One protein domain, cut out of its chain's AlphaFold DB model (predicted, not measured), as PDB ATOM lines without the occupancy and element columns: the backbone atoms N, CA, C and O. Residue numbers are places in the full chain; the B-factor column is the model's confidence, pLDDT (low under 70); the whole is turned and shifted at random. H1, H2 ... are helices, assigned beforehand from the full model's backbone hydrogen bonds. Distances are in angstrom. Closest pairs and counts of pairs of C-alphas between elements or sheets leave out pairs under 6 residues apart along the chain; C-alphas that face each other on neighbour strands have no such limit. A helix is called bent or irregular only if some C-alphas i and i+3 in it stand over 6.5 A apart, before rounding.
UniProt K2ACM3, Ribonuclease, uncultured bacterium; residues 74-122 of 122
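Overview. This is residues 74 to 122 of the 122 residues of the protein "Ribonuclease" of uncultured bacterium (UniProt K2ACM3). Three short helices are strung out along the longest axis of a small body, H1 toward one end, H2 between, and H3 toward the other end, and much of the rest is a long loop, residues 96 to 113, that joins H2 to H3. Within that loop the chain folds back on itself, and residues 106 to 107 pair antiparallel with residues 112 to 113 just before H3. The printed part has 49 residues, with three named helices in the order H1, H2, H3 and no named strand. The class is all helix, although under half of the residues, 20 of the 49, are in named elements. The whole is compact, with a radius of gyration of the C-alphas of 10.0 A, and the C-alphas span 28 by 19 by 16 A along their three main axes.

Arrangement. H1, residues 77 to 80, and H2, residues 86 to 95, only just touch, with 3 pairs of C-alphas within 8 A. Their closest C-alphas are those of His 80 and His 88, 7.0 A apart, and their centres are 12.0 A apart. H2 and H3, residues 114 to 119, are near each other, with no pair of C-alphas within 8 A but 5 pairs within 10 A. H1 and H3 are apart. In H2 and H3 every O i to N i+4 pair is within hydrogen-bond range. H1, with 4 residues, is too short for such a pair, and its 1 pair of O i and N i+3 is not within range.

Along the chain. The printed part begins at Glu 74, with its C-alpha at (13.846, 40.575, 8.088). H1 runs from Phe 77, with its C-alpha at (18.297, 36.448, 14.095), to His 80, and measures 5.6 A from first to last C-alpha. H2 is the longest helix, with 10 residues from Arg 86 to His 95, and measures 14.3 A. Its first C-alpha is at (19.729, 27.489, 5.208). H3 runs from Leu 114 to Lys 119, measures 8.9 A, and ends with C-alpha 119 at (28.800, 44.237, -4.597). No helix is bent or irregular.

Size, cuts and confidence. The two C-alphas farthest apart are those of Thr 79 and Phe 122, at 29.4 A, while the first and last printed C-alphas, those of Glu 74 and Phe 122, are 20.6 A apart. The printed part has no cut and ends at residue 122, the chain's last residue. The link from H1 to H2, 5 residues, is tight. The link from H2 to H3, 18 residues, is long. The mean pLDDT of the printed part is 92.3, and the model's confidence is low, under 70, at residues 121 to 122.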
ATOM      1  N   GLU A  74      13.804  41.292   9.357       97.00
ATOM      2  CA  GLU A  74      13.846  40.575   8.088       97.00
ATOM      3  C   GLU A  74      14.786  39.356   8.111       97.00
ATOM      4  O   GLU A  74      14.562  38.392   7.366       97.00
ATOM      5  N   TYR A  75      15.776  39.345   9.013       97.31
ATOM      6  CA  TYR A  75      16.812  38.311   9.086       97.31
ATOM      7  C   TYR A  75      16.520  37.155  10.043       97.31
ATOM      8  O   TYR A  75      17.237  36.173   9.961       97.31
ATOM      9  N   ASP A  76      15.509  37.220  10.918       95.94
ATOM     10  CA  ASP A  76      15.168  36.132  11.867       95.94
ATOM     11  C   ASP A  76      16.336  35.695  12.793       95.94
ATOM     12  O   ASP A  76      16.548  34.524  13.135       95.94
ATOM     13  N   PHE A  77      17.116  36.676  13.257       98.00
ATOM     14  CA  PHE A  77      18.297  36.448  14.095       98.00
ATOM     15  C   PHE A  77      18.018  35.722  15.416       98.00
ATOM     16  O   PHE A  77      18.913  35.067  15.960       98.00
ATOM     17  N   GLN A  78      16.793  35.796  15.931       96.31
ATOM     18  CA  GLN A  78      16.370  35.092  17.138       96.31
ATOM     19  C   GLN A  78      16.420  33.567  16.997       96.31
ATOM     20  O   GLN A  78      16.646  32.895  18.002       96.31
ATOM     21  N   THR A  79      16.286  33.032  15.783       95.69
ATOM     22  CA  THR A  79      16.230  31.589  15.534       95.69
ATOM     23  C   THR A  79      17.633  31.030  15.342       95.69
ATOM     24  O   THR A  79      18.092  30.183  16.102       95.69
ATOM     25  N   HIS A  80      18.370  31.544  14.355       96.81
ATOM     26  CA  HIS A  80      19.675  30.992  13.980       96.81
ATOM     27  C   HIS A  80      20.867  31.755  14.561       96.81
ATOM     28  O   HIS A  80      21.999  31.428  14.226       96.81
ATOM     29  N   LYS A  81      20.664  32.798  15.376       97.62
ATOM     30  CA  LYS A  81      21.727  33.543  16.088       97.62
ATOM     31  C   LYS A  81      22.863  34.078  15.194       97.62
ATOM     32  O   LYS A  81      23.975  34.326  15.652       97.62
ATOM     33  N   GLY A  82      22.584  34.266  13.903       95.38
ATOM     34  CA  GLY A  82      23.569  34.670  12.895       95.38
ATOM     35  C   GLY A  82      24.441  33.541  12.323       95.38
ATOM     36  O   GLY A  82      25.255  33.812  11.443       95.38
ATOM     37  N   TYR A  83      24.264  32.282  12.740       95.69
ATOM     38  CA  TYR A  83      24.894  31.140  12.070       95.69
ATOM     39  C   TYR A  83      24.403  31.032  10.624       95.69
ATOM     40  O   TYR A  83      23.245  31.335  10.327       95.69
ATOM     41  N   GLY A  84      25.279  30.604   9.713       93.50
ATOM     42  CA  GLY A  84      25.009  30.498   8.275       93.50
ATOM     43  C   GLY A  84      24.090  29.332   7.902       93.50
ATOM     44  O   GLY A  84      24.438  28.552   7.027       93.50
ATOM     45  N   THR A  85      22.946  29.184   8.573       95.75
ATOM     46  CA  THR A  85      21.931  28.150   8.307       95.75
ATOM     47  C   THR A  85      21.250  28.362   6.952       95.75
ATOM     48  O   THR A  85      21.318  29.450   6.377       95.75
ATOM     49  N   ARG A  86      20.525  27.352   6.444       95.19
ATOM     50  CA  ARG A  86      19.729  27.489   5.208       95.19
ATOM     51  C   ARG A  86      18.748  28.667   5.284       95.19
ATOM     52  O   ARG A  86      18.659  29.432   4.330       95.19
ATOM     53  N   LYS A  87      18.081  28.846   6.433       96.00
ATOM     54  CA  LYS A  87      17.170  29.977   6.681       96.00
ATOM     55  C   LYS A  87      17.902  31.314   6.576       96.00
ATOM     56  O   LYS A  87      17.474  32.177   5.820       96.00
ATOM     57  N   HIS A  88      19.044  31.451   7.248       96.81
ATOM     58  CA  HIS A  88      19.815  32.696   7.226       96.81
ATOM     59  C   HIS A  88      20.311  33.046   5.815       96.81
ATOM     60  O   HIS A  88      20.203  34.187   5.376       96.81
ATOM     61  N   ARG A  89      20.787  32.048   5.063       95.12
ATOM     62  CA  ARG A  89      21.207  32.231   3.668       95.12
ATOM     63  C   ARG A  89      20.057  32.675   2.765       95.12
ATOM     64  O   ARG A  89      20.257  33.555   1.939       95.12
ATOM     65  N   ALA A  90      18.855  32.130   2.951       95.62
ATOM     66  CA  ALA A  90      17.676  32.585   2.215       95.62
ATOM     67  C   ALA A  90      17.340  34.057   2.522       95.62
ATOM     68  O   ALA A  90      17.021  34.817   1.609       95.62
ATOM     69  N   LYS A  91      17.476  34.487   3.786       96.19
ATOM     70  CA  LYS A  91      17.308  35.900   4.165       96.19
ATOM     71  C   LYS A  91      18.364  36.801   3.531       96.19
ATOM     72  O   LYS A  91      18.001  37.846   3.008       96.19
ATOM     73  N   LEU A  92      19.626  36.370   3.510       95.44
ATOM     74  CA  LEU A  92      20.722  37.081   2.846       95.44
ATOM     75  C   LEU A  92      20.482  37.269   1.342       95.44
ATOM     76  O   LEU A  92      20.700  38.358   0.819       95.44
ATOM     77  N   LEU A  93      20.000  36.233   0.649       93.81
ATOM     78  CA  LEU A  93      19.660  36.327  -0.776       93.81
ATOM     79  C   LEU A  93      18.492  37.285  -1.021       93.81
ATOM     80  O   LEU A  93      18.511  38.042  -1.987       93.81
ATOM     81  N   LYS A  94      17.486  37.280  -0.141       95.50
ATOM     82  CA  LYS A  94      16.319  38.155  -0.268       95.50
ATOM     83  C   LYS A  94      16.670  39.613   0.049       95.50
ATOM     84  O   LYS A  94      16.493  40.484  -0.795       95.50
ATOM     85  N   HIS A  95      17.232  39.867   1.227       95.25
ATOM     86  CA  HIS A  95      17.365  41.205   1.818       95.25
ATOM     87  C   HIS A  95      18.769  41.818   1.709       95.25
ATOM     88  O   HIS A  95      18.935  43.004   1.961       95.25
ATOM     89  N   GLY A  96      19.773  41.052   1.280       94.12
ATOM     90  CA  GLY A  96      21.162  41.508   1.243       94.12
ATOM     91  C   GLY A  96      21.856  41.302   2.586       94.12
ATOM     92  O   GLY A  96      21.447  40.454   3.373       94.12
ATOM     93  N   ILE A  97      22.945  42.031   2.832       95.44
ATOM     94  CA  ILE A  97      23.651  41.994   4.119       95.44
ATOM     95  C   ILE A  97      23.179  43.148   5.008       95.44
ATOM     96  O   ILE A  97      23.015  44.272   4.549       95.44
ATOM     97  N   SER A  98      23.034  42.890   6.304       95.12
ATOM     98  CA  SER A  98      22.835  43.936   7.318       95.12
ATOM     99  C   SER A  98      24.166  44.486   7.858       95.12
ATOM    100  O   SER A  98      25.198  43.814   7.731       95.12
ATOM    101  N   PRO A  99      24.164  45.643   8.550       95.75
ATOM    102  CA  PRO A  99      25.371  46.232   9.141       95.75
ATOM    103  C   PRO A  99      26.124  45.321  10.119       95.75
ATOM    104  O   PRO A  99      27.339  45.439  10.256       95.75
ATOM    105  N   ILE A 100      25.431  44.388  10.781       96.44
ATOM    106  CA  ILE A 100      26.043  43.481  11.767       96.44
ATOM    107  C   ILE A 100      26.644  42.211  11.148       96.44
ATOM    108  O   ILE A 100      27.228  41.387  11.858       96.44
ATOM    109  N   HIS A 101      26.506  42.020   9.833       96.50
ATOM    110  CA  HIS A 101      27.129  40.898   9.147       96.50
ATOM    111  C   HIS A 101      28.643  41.071   9.046       96.50
ATOM    112  O   HIS A 101      29.181  42.142   8.773       96.50
ATOM    113  N   ARG A 102      29.355  39.955   9.204       95.50
ATOM    114  CA  ARG A 102      30.811  39.916   9.076       95.50
ATOM    115  C   ARG A 102      31.186  39.862   7.600       95.50
ATOM    116  O   ARG A 102      31.260  38.783   7.025       95.50
ATOM    117  N   LYS A 103      31.444  41.022   7.000       94.75
ATOM    118  CA  LYS A 103      31.735  41.186   5.563       94.75
ATOM    119  C   LYS A 103      32.794  40.207   5.020       94.75
ATOM    120  O   LYS A 103      32.617  39.662   3.939       94.75
ATOM    121  N   ASN A 104      33.825  39.905   5.810       94.12
ATOM    122  CA  ASN A 104      34.933  39.027   5.407       94.12
ATOM    123  C   ASN A 104      34.631  37.523   5.560       94.12
ATOM    124  O   ASN A 104      35.525  36.699   5.385       94.12
ATOM    125  N   PHE A 105      33.413  37.135   5.953       93.75
ATOM    126  CA  PHE A 105      33.048  35.722   6.047       93.75
ATOM    127  C   PHE A 105      32.754  35.174   4.654       93.75
ATOM    128  O   PHE A 105      31.835  35.643   3.986       93.75
ATOM    129  N   TYR A 106      33.530  34.167   4.251       93.00
ATOM    130  CA  TYR A 106      33.303  33.399   3.034       93.00
ATOM    131  C   TYR A 106      32.154  32.414   3.242       93.00
ATOM    132  O   TYR A 106      32.171  31.611   4.179       93.00
ATOM    133  N   ILE A 107      31.138  32.486   2.386       92.56
ATOM    134  CA  ILE A 107      29.996  31.579   2.420       92.56
ATOM    135  C   ILE A 107      30.188  30.551   1.312       92.56
ATOM    136  O   ILE A 107      29.997  30.856   0.139       92.56
ATOM    137  N   ILE A 108      30.531  29.320   1.701       90.50
ATOM    138  CA  ILE A 108      30.873  28.230   0.772       90.50
ATOM    139  C   ILE A 108      29.789  28.037  -0.293       90.50
ATOM    140  O   ILE A 108      30.092  27.997  -1.477       90.50
ATOM    141  N   SER A 109      28.513  28.011   0.104       89.81
ATOM    142  CA  SER A 109      27.400  27.815  -0.837       89.81
ATOM    143  C   SER A 109      27.206  28.956  -1.840       89.81
ATOM    144  O   SER A 109      26.437  28.800  -2.777       89.81
ATOM    145  N   PHE A 110      27.812  30.121  -1.604       90.31
ATOM    146  CA  PHE A 110      27.760  31.262  -2.520       90.31
ATOM    147  C   PHE A 110      29.058  31.437  -3.311       90.31
ATOM    148  O   PHE A 110      29.091  32.268  -4.216       90.31
ATOM    149  N   GLY A 111      30.122  30.705  -2.964       93.75
ATOM    150  CA  GLY A 111      31.431  30.834  -3.599       93.75
ATOM    151  C   GLY A 111      32.114  32.189  -3.375       93.75
ATOM    152  O   GLY A 111      33.033  32.528  -4.112       93.75
ATOM    153  N   LYS A 112      31.672  32.982  -2.388       93.69
ATOM    154  CA  LYS A 112      32.181  34.341  -2.142       93.69
ATOM    155  C   LYS A 112      31.984  34.816  -0.707       93.69
ATOM    156  O   LYS A 112      31.215  34.242   0.072       93.69
ATOM    157  N   THR A 113      32.682  35.885  -0.351       95.69
ATOM    158  CA  THR A 113      32.491  36.631   0.894       95.69
ATOM    159  C   THR A 113      31.186  37.418   0.890       95.69
ATOM    160  O   THR A 113      30.627  37.759  -0.154       95.69
ATOM    161  N   LEU A 114      30.695  37.756   2.083       93.19
ATOM    162  CA  LEU A 114      29.531  38.632   2.225       93.19
ATOM    163  C   LEU A 114      29.775  40.033   1.634       93.19
ATOM    164  O   LEU A 114      28.836  40.645   1.133       93.19
ATOM    165  N   ALA A 115      31.020  40.524   1.656       93.38
ATOM    166  CA  ALA A 115      31.407  41.777   1.007       93.38
ATOM    167  C   ALA A 115      31.235  41.711  -0.516       93.38
ATOM    168  O   ALA A 115      30.637  42.602  -1.110       93.38
ATOM    169  N   GLU A 116      31.739  40.647  -1.143       93.44
ATOM    170  CA  GLU A 116      31.616  40.424  -2.589       93.44
ATOM    171  C   GLU A 116      30.154  40.225  -2.992       93.44
ATOM    172  O   GLU A 116      29.702  40.795  -3.980       93.44
ATOM    173  N   MET A 117      29.379  39.494  -2.186       89.56
ATOM    174  CA  MET A 117      27.946  39.306  -2.416       89.56
ATOM    175  C   MET A 117      27.165  40.626  -2.405       89.56
ATOM    176  O   MET A 117      26.233  40.782  -3.188       89.56
ATOM    177  N   ALA A 118      27.544  41.575  -1.544       87.31
ATOM    178  CA  ALA A 118      26.918  42.895  -1.498       87.31
ATOM    179  C   ALA A 118      27.230  43.746  -2.740       87.31
ATOM    180  O   ALA A 118      26.401  44.559  -3.131       87.31
ATOM    181  N   LYS A 119      28.398  43.540  -3.367       84.38
ATOM    182  CA  LYS A 119      28.800  44.237  -4.597       84.38
ATOM    183  C   LYS A 119      28.123  43.666  -5.845       84.38
ATOM    184  O   LYS A 119      27.768  44.433  -6.717       84.38
ATOM    185  N   SER A 120      27.890  42.350  -5.915       72.00
ATOM    186  CA  SER A 120      27.272  41.695  -7.088       72.00
ATOM    187  C   SER A 120      25.776  41.986  -7.302       72.00
ATOM    188  O   SER A 120      25.186  41.400  -8.205       72.00
ATOM    189  N   ARG A 121      25.121  42.773  -6.437       63.12
ATOM    190  CA  ARG A 121      23.697  43.142  -6.585       63.12
ATOM    191  C   ARG A 121      23.500  44.505  -7.265       63.12
ATOM    192  O   ARG A 121      22.360  44.954  -7.335       63.12
ATOM    193  N   PHE A 122      24.583  45.117  -7.742       45.94
ATOM    194  CA  PHE A 122      24.600  46.345  -8.531       45.94
ATOM    195  C   PHE A 122      25.355  46.096  -9.832       45.94
ATOM    196  O   PHE A 122      26.376  45.370  -9.770       45.94
TER     197      PHE A 122